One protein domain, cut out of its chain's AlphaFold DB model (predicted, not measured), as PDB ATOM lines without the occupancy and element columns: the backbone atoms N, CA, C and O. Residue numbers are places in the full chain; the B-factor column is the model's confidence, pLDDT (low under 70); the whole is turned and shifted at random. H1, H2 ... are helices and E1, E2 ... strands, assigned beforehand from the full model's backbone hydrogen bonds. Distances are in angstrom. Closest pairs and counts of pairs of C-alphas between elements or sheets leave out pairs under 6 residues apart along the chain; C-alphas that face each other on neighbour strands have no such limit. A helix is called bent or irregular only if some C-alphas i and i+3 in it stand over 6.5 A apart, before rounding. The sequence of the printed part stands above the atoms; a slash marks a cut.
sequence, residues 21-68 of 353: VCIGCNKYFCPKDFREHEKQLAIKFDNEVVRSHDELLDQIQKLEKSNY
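This is residues 21 to 68 of the 353 residues of the protein "Hypothetical protein" of Rotaria sp. Silwood1 (UniProt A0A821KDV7). One long helix, H1, makes the length of a rod, and a small loop, residues 21 to 32, forms a head at its first end. The loop folds back on itself, residues 21 to 22 pairing antiparallel with residues 27 to 28 of the short strand E1. The printed part has 48 residues, with one named strand followed by one named helix, and is mostly helix. It is extended, with a radius of gyration of the C-alphas of 17.3 A and spans of 55 by 17 by 9 A.

H1, residues 33 to 66, and E1, residues 27 to 29, meet only through their link, a tight one of 3 residues. E1 pairs with no named strand. In H1, 27 of 30 O i to N i+4 pairs are within hydrogen-bond range. Residues 23 to 28 stand free, and so do residues 39 to 68, of which 39 to 66 belong to H1.

H1 is 47.8 A long, from C-alpha 33 at (131.822, 210.856, 313.823) to C-alpha 66 at (142.569, 242.689, 279.841). It is neither bent nor irregular, but only just: C-alphas 47 and 50 are 6.3 A apart. E1 is 6.6 A long and begins with C-alpha 27 at (121.841, 216.028, 314.497).

The two C-alphas farthest apart, those of Cys 30 and Tyr 68, are 55.3 A apart. The printed part has no cut. Residues 63 to 68 have pLDDT under 70.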
ATOM      1  N   VAL A  21     126.255 218.580 318.819       75.31
ATOM      2  CA  VAL A  21     125.189 218.858 317.852       75.31
ATOM      3  C   VAL A  21     125.732 219.790 316.781       75.31
ATOM      4  O   VAL A  21     126.323 220.818 317.100       75.31
ATOM      5  N   CYS A  22     125.528 219.437 315.513       77.75
ATOM      6  CA  CYS A  22     125.745 220.374 314.413       77.75
ATOM      7  C   CYS A  22     124.492 221.241 314.255       77.75
ATOM      8  O   CYS A  22     123.432 220.706 313.931       77.75
ATOM      9  N   ILE A  23     124.613 222.554 314.461       75.94
ATOM     10  CA  ILE A  23     123.495 223.515 314.381       75.94
ATOM     11  C   ILE A  23     122.924 223.574 312.953       75.94
ATOM     12  O   ILE A  23     121.719 223.712 312.772       75.94
ATOM     13  N   GLY A  24     123.765 223.371 311.932       72.12
ATOM     14  CA  GLY A  24     123.324 223.352 310.534       72.12
ATOM     15  C   GLY A  24     122.505 222.113 310.152       72.12
ATOM     16  O   GLY A  24     121.643 222.187 309.284       72.12
ATOM     17  N   CYS A  25     122.743 220.963 310.792       76.81
ATOM     18  CA  CYS A  25     122.047 219.711 310.466       76.81
ATOM     19  C   CYS A  25     121.077 219.228 311.558       76.81
ATOM     20  O   CYS A  25     120.395 218.233 311.324       76.81
ATOM     21  N   ASN A  26     121.038 219.878 312.730       72.06
ATOM     22  CA  ASN A  26     120.266 219.505 313.927       72.06
ATOM     23  C   ASN A  26     120.362 218.015 314.306       72.06
ATOM     24  O   ASN A  26     119.377 217.368 314.659       72.06
ATOM     25  N   LYS A  27     121.571 217.447 314.217       77.12
ATOM     26  CA  LYS A  27     121.841 216.028 314.497       77.12
ATOM     27  C   LYS A  27     122.923 215.869 315.557       77.12
ATOM     28  O   LYS A  27     123.867 216.658 315.612       77.12
ATOM     29  N   TYR A  28     122.777 214.822 316.367       76.88
ATOM     30  CA  TYR A  28     123.693 214.467 317.445       76.88
ATOM     31  C   TYR A  28     124.774 213.505 316.944       76.88
ATOM     32  O   TYR A  28     124.483 212.526 316.252       76.88
ATOM     33  N   PHE A  29     126.023 213.759 317.323       77.88
ATOM     34  CA  PHE A  29     127.177 212.969 316.906       77.88
ATOM     35  C   PHE A  29     128.065 212.598 318.093       77.88
ATOM     36  O   PHE A  29     128.200 213.348 319.065       77.88
ATOM     37  N   CYS A  30     128.715 211.437 317.998       79.44
ATOM     38  CA  CYS A  30     129.802 211.092 318.903       79.44
ATOM     39  C   CYS A  30     131.084 211.870 318.519       79.44
ATOM     40  O   CYS A  30     131.212 212.326 317.381       79.44
ATOM     41  N   PRO A  31     132.088 211.993 319.408       75.25
ATOM     42  CA  PRO A  31     133.300 212.783 319.145       75.25
ATOM     43  C   PRO A  31     134.164 212.309 317.962       75.25
ATOM     44  O   PRO A  31     135.044 213.045 317.514       75.25
ATOM     45  N   LYS A  32     133.996 211.062 317.505       78.19
ATOM     46  CA  LYS A  32     134.700 210.530 316.327       78.19
ATOM     47  C   LYS A  32     133.953 210.891 315.045       78.19
ATOM     48  O   LYS A  32     134.542 211.494 314.158       78.19
ATOM     49  N   ASP A  33     132.654 210.616 315.007       78.88
ATOM     50  CA  ASP A  33     131.822 210.856 313.823       78.88
ATOM     51  C   ASP A  33     131.578 212.351 313.582       78.88
ATOM     52  O   ASP A  33     131.454 212.775 312.440       78.88
ATOM     53  N   PHE A  34     131.582 213.172 314.639       80.19
ATOM     54  CA  PHE A  34     131.536 214.628 314.500       80.19
ATOM     55  C   PHE A  34     132.792 215.174 313.811       80.19
ATOM     56  O   PHE A  34     132.673 216.019 312.936       80.19
ATOM     57  N   ARG A  35     133.980 214.640 314.137       80.44
ATOM     58  CA  ARG A  35     135.229 215.019 313.455       80.44
ATOM     59  C   ARG A  35     135.214 214.629 311.981       80.44
ATOM     60  O   ARG A  35     135.783 215.336 311.162       80.44
ATOM     61  N   GLU A  36     134.571 213.518 311.642       82.19
ATOM     62  CA  GLU A  36     134.416 213.116 310.244       82.19
ATOM     63  C   GLU A  36     133.401 214.001 309.506       82.19
ATOM     64  O   GLU A  36     133.639 214.399 308.370       82.19
ATOM     65  N   HIS A  37     132.319 214.404 310.175       81.94
ATOM     66  CA  HIS A  37     131.373 215.389 309.651       81.94
ATOM     67  C   HIS A  37     132.022 216.769 309.438       81.94
ATOM     68  O   HIS A  37     131.825 217.375 308.389       81.94
ATOM     69  N   GLU A  38     132.850 217.238 310.378       83.06
ATOM     70  CA  GLU A  38     133.629 218.480 310.243       83.06
ATOM     71  C   GLU A  38     134.596 218.419 309.056       83.06
ATOM     72  O   GLU A  38     134.686 219.378 308.297       83.06
ATOM     73  N   LYS A  39     135.269 217.283 308.834       85.94
ATOM     74  CA  LYS A  39     136.116 217.099 307.644       85.94
ATOM     75  C   LYS A  39     135.315 217.145 306.348       85.94
ATOM     76  O   LYS A  39     135.770 217.745 305.384       85.94
ATOM     77  N   GLN A  40     134.132 216.531 306.308       84.75
ATOM     78  CA  GLN A  40     133.265 216.600 305.127       84.75
ATOM     79  C   GLN A  40     132.799 218.032 304.852       84.75
ATOM     80  O   GLN A  40     132.747 218.442 303.694       84.75
ATOM     81  N   LEU A  41     132.502 218.806 305.900       84.81
ATOM     82  CA  LEU A  41     132.180 220.226 305.773       84.81
ATOM     83  C   LEU A  41     133.384 221.047 305.303       84.81
ATOM     84  O   LEU A  41     133.201 221.898 304.442       84.81
ATOM     85  N   ALA A  42     134.593 220.765 305.795       84.69
ATOM     86  CA  ALA A  42     135.817 221.416 305.329       84.69
ATOM     87  C   ALA A  42     136.060 221.148 303.836       84.69
ATOM     88  O   ALA A  42     136.224 222.083 303.065       84.69
ATOM     89  N   ILE A  43     135.940 219.891 303.397       88.19
ATOM     90  CA  ILE A  43     136.056 219.526 301.976       88.19
ATOM     91  C   ILE A  43     134.988 220.240 301.135       88.19
ATOM     92  O   ILE A  43     135.262 220.682 300.021       88.19
ATOM     93  N   LYS A  44     133.757 220.351 301.645       87.06
ATOM     94  CA  LYS A  44     132.676 221.055 300.950       87.06
ATOM     95  C   LYS A  44     132.945 222.562 300.865       87.06
ATOM     96  O   LYS A  44     132.737 223.145 299.809       87.06
ATOM     97  N   PHE A  45     133.439 223.168 301.941       87.25
ATOM     98  CA  PHE A  45     133.825 224.577 301.988       87.25
ATOM     99  C   PHE A  45     134.958 224.882 301.002       87.25
ATOM    100  O   PHE A  45     134.850 225.827 300.225       87.25
ATOM    101  N   ASP A  46     135.985 224.035 300.956       88.75
ATOM    102  CA  ASP A  46     137.100 224.188 300.022       88.75
ATOM    103  C   ASP A  46     136.633 224.063 298.557       88.75
ATOM    104  O   ASP A  46     137.020 224.852 297.696       88.75
ATOM    105  N   ASN A  47     135.747 223.105 298.267       87.88
ATOM    106  CA  ASN A  47     135.281 222.851 296.901       87.88
ATOM    107  C   ASN A  47     134.237 223.850 296.389       87.88
ATOM    108  O   ASN A  47     134.213 224.113 295.189       87.88
ATOM    109  N   GLU A  48     133.346 224.343 297.249       88.94
ATOM    110  CA  GLU A  48     132.238 225.218 296.838       88.94
ATOM    111  C   GLU A  48     132.535 226.692 297.106       88.94
ATOM    112  O   GLU A  48     132.221 227.532 296.275       88.94
ATOM    113  N   VAL A  49     133.143 227.028 298.247       88.06
ATOM    114  CA  VAL A  49     133.338 228.428 298.652       88.06
ATOM    115  C   VAL A  49     134.714 228.920 298.234       88.06
ATOM    116  O   VAL A  49     134.805 229.905 297.508       88.06
ATOM    117  N   VAL A  50     135.781 228.229 298.648       89.69
ATOM    118  CA  VAL A  50     137.160 228.659 298.352       89.69
ATOM    119  C   VAL A  50     137.415 228.618 296.852       89.69
ATOM    120  O   VAL A  50     137.898 229.590 296.284       89.69
ATOM    121  N   ARG A  51     136.992 227.546 296.176       90.62
ATOM    122  CA  ARG A  51     137.118 227.451 294.722       90.62
ATOM    123  C   ARG A  51     136.369 228.564 293.982       90.62
ATOM    124  O   ARG A  51     136.946 229.168 293.086       90.62
ATOM    125  N   SER A  52     135.110 228.844 294.330       88.81
ATOM    126  CA  SER A  52     134.351 229.922 293.676       88.81
ATOM    127  C   SER A  52     134.925 231.303 293.990       88.81
ATOM    128  O   SER A  52     134.953 232.159 293.111       88.81
ATOM    129  N   HIS A  53     135.434 231.511 295.203       90.88
ATOM    130  CA  HIS A  53     136.170 232.717 295.569       90.88
ATOM    131  C   HIS A  53     137.436 232.886 294.715       90.88
ATOM    132  O   HIS A  53     137.649 233.948 294.137       90.88
ATOM    133  N   ASP A  54     138.240 231.834 294.571       90.44
ATOM    134  CA  ASP A  54     139.473 231.874 293.784       90.44
ATOM    135  C   ASP A  54     139.188 232.038 292.282       90.44
ATOM    136  O   ASP A  54     139.901 232.763 291.590       90.44
ATOM    137  N   GLU A  55     138.111 231.431 291.773       91.75
ATOM    138  CA  GLU A  55     137.624 231.644 290.405       91.75
ATOM    139  C   GLU A  55     137.174 233.099 290.183       91.75
ATOM    140  O   GLU A  55     137.464 233.669 289.128       91.75
ATOM    141  N   LEU A  56     136.519 233.732 291.163       87.81
ATOM    142  CA  LEU A  56     136.172 235.158 291.109       87.81
ATOM    143  C   LEU A  56     137.415 236.051 291.165       87.81
ATOM    144  O   LEU A  56     137.505 237.005 290.393       87.81
ATOM    145  N   LEU A  57     138.398 235.732 292.012       87.44
ATOM    146  CA  LEU A  57     139.669 236.456 292.051       87.44
ATOM    147  C   LEU A  57     140.413 236.368 290.715       87.44
ATOM    148  O   LEU A  57     140.918 237.380 290.231       87.44
ATOM    149  N   ASP A  58     140.445 235.195 290.078       86.50
ATOM    150  CA  ASP A  58     141.047 235.024 288.752       86.50
ATOM    151  C   ASP A  58     140.268 235.794 287.670       86.50
ATOM    152  O   ASP A  58     140.875 236.399 286.784       86.50
ATOM    153  N   GLN A  59     138.934 235.854 287.753       83.25
ATOM    154  CA  GLN A  59     138.117 236.692 286.864       83.25
ATOM    155  C   GLN A  59     138.410 238.187 287.048       83.25
ATOM    156  O   GLN A  59     138.621 238.882 286.054       83.25
ATOM    157  N   ILE A  60     138.494 238.675 288.289       79.19
ATOM    158  CA  ILE A  60     138.863 240.066 288.597       79.19
ATOM    159  C   ILE A  60     140.268 240.363 288.067       79.19
ATOM    160  O   ILE A  60     140.468 241.336 287.341       79.19
ATOM    161  N   GLN A  61     141.236 239.483 288.325       78.94
ATOM    162  CA  GLN A  61     142.607 239.670 287.861       78.94
ATOM    163  C   GLN A  61     142.712 239.633 286.326       78.94
ATOM    164  O   GLN A  61     143.530 240.341 285.728       78.94
ATOM    165  N   LYS A  62     141.882 238.829 285.650       75.62
ATOM    166  CA  LYS A  62     141.762 238.836 284.186       75.62
ATOM    167  C   LYS A  62     141.133 240.127 283.674       75.62
ATOM    168  O   LYS A  62     141.611 240.635 282.661       75.62
ATOM    169  N   LEU A  63     140.124 240.684 284.347       65.69
ATOM    170  CA  LEU A  63     139.544 241.990 284.006       65.69
ATOM    171  C   LEU A  63     140.583 243.112 284.145       65.69
ATOM    172  O   LEU A  63     140.742 243.911 283.223       65.69
ATOM    173  N   GLU A  64     141.371 243.106 285.222       61.91
ATOM    174  CA  GLU A  64     142.470 244.058 285.416       61.91
ATOM    175  C   GLU A  64     143.537 243.949 284.318       61.91
ATOM    176  O   GLU A  64     144.016 244.957 283.801       61.91
ATOM    177  N   LYS A  65     143.905 242.726 283.914       59.91
ATOM    178  CA  LYS A  65     144.931 242.508 282.880       59.91
ATOM    179  C   LYS A  65     144.432 242.763 281.457       59.91
ATOM    180  O   LYS A  65     145.245 243.070 280.588       59.91
ATOM    181  N   SER A  66     143.131 242.623 281.198       55.62
ATOM    182  CA  SER A  66     142.569 242.689 279.841       55.62
ATOM    183  C   SER A  66     141.921 244.024 279.460       55.62
ATOM    184  O   SER A  66     141.757 244.243 278.260       55.62
ATOM    185  N   ASN A  67     141.605 244.935 280.397       59.00
ATOM    186  CA  ASN A  67     140.664 246.031 280.095       59.00
ATOM    187  C   ASN A  67     141.001 247.471 280.530       59.00
ATOM    188  O   ASN A  67     140.128 248.332 280.438       59.00
ATOM    189  N   TYR A  68     142.249 247.817 280.861       52.72
ATOM    190  CA  TYR A  68     142.629 249.247 280.934       52.72
ATOM    191  C   TYR A  68     143.121 249.818 279.597       52.72
ATOM    192  O   TYR A  68     142.928 250.994 279.311       52.72
TER     193      TYR A  68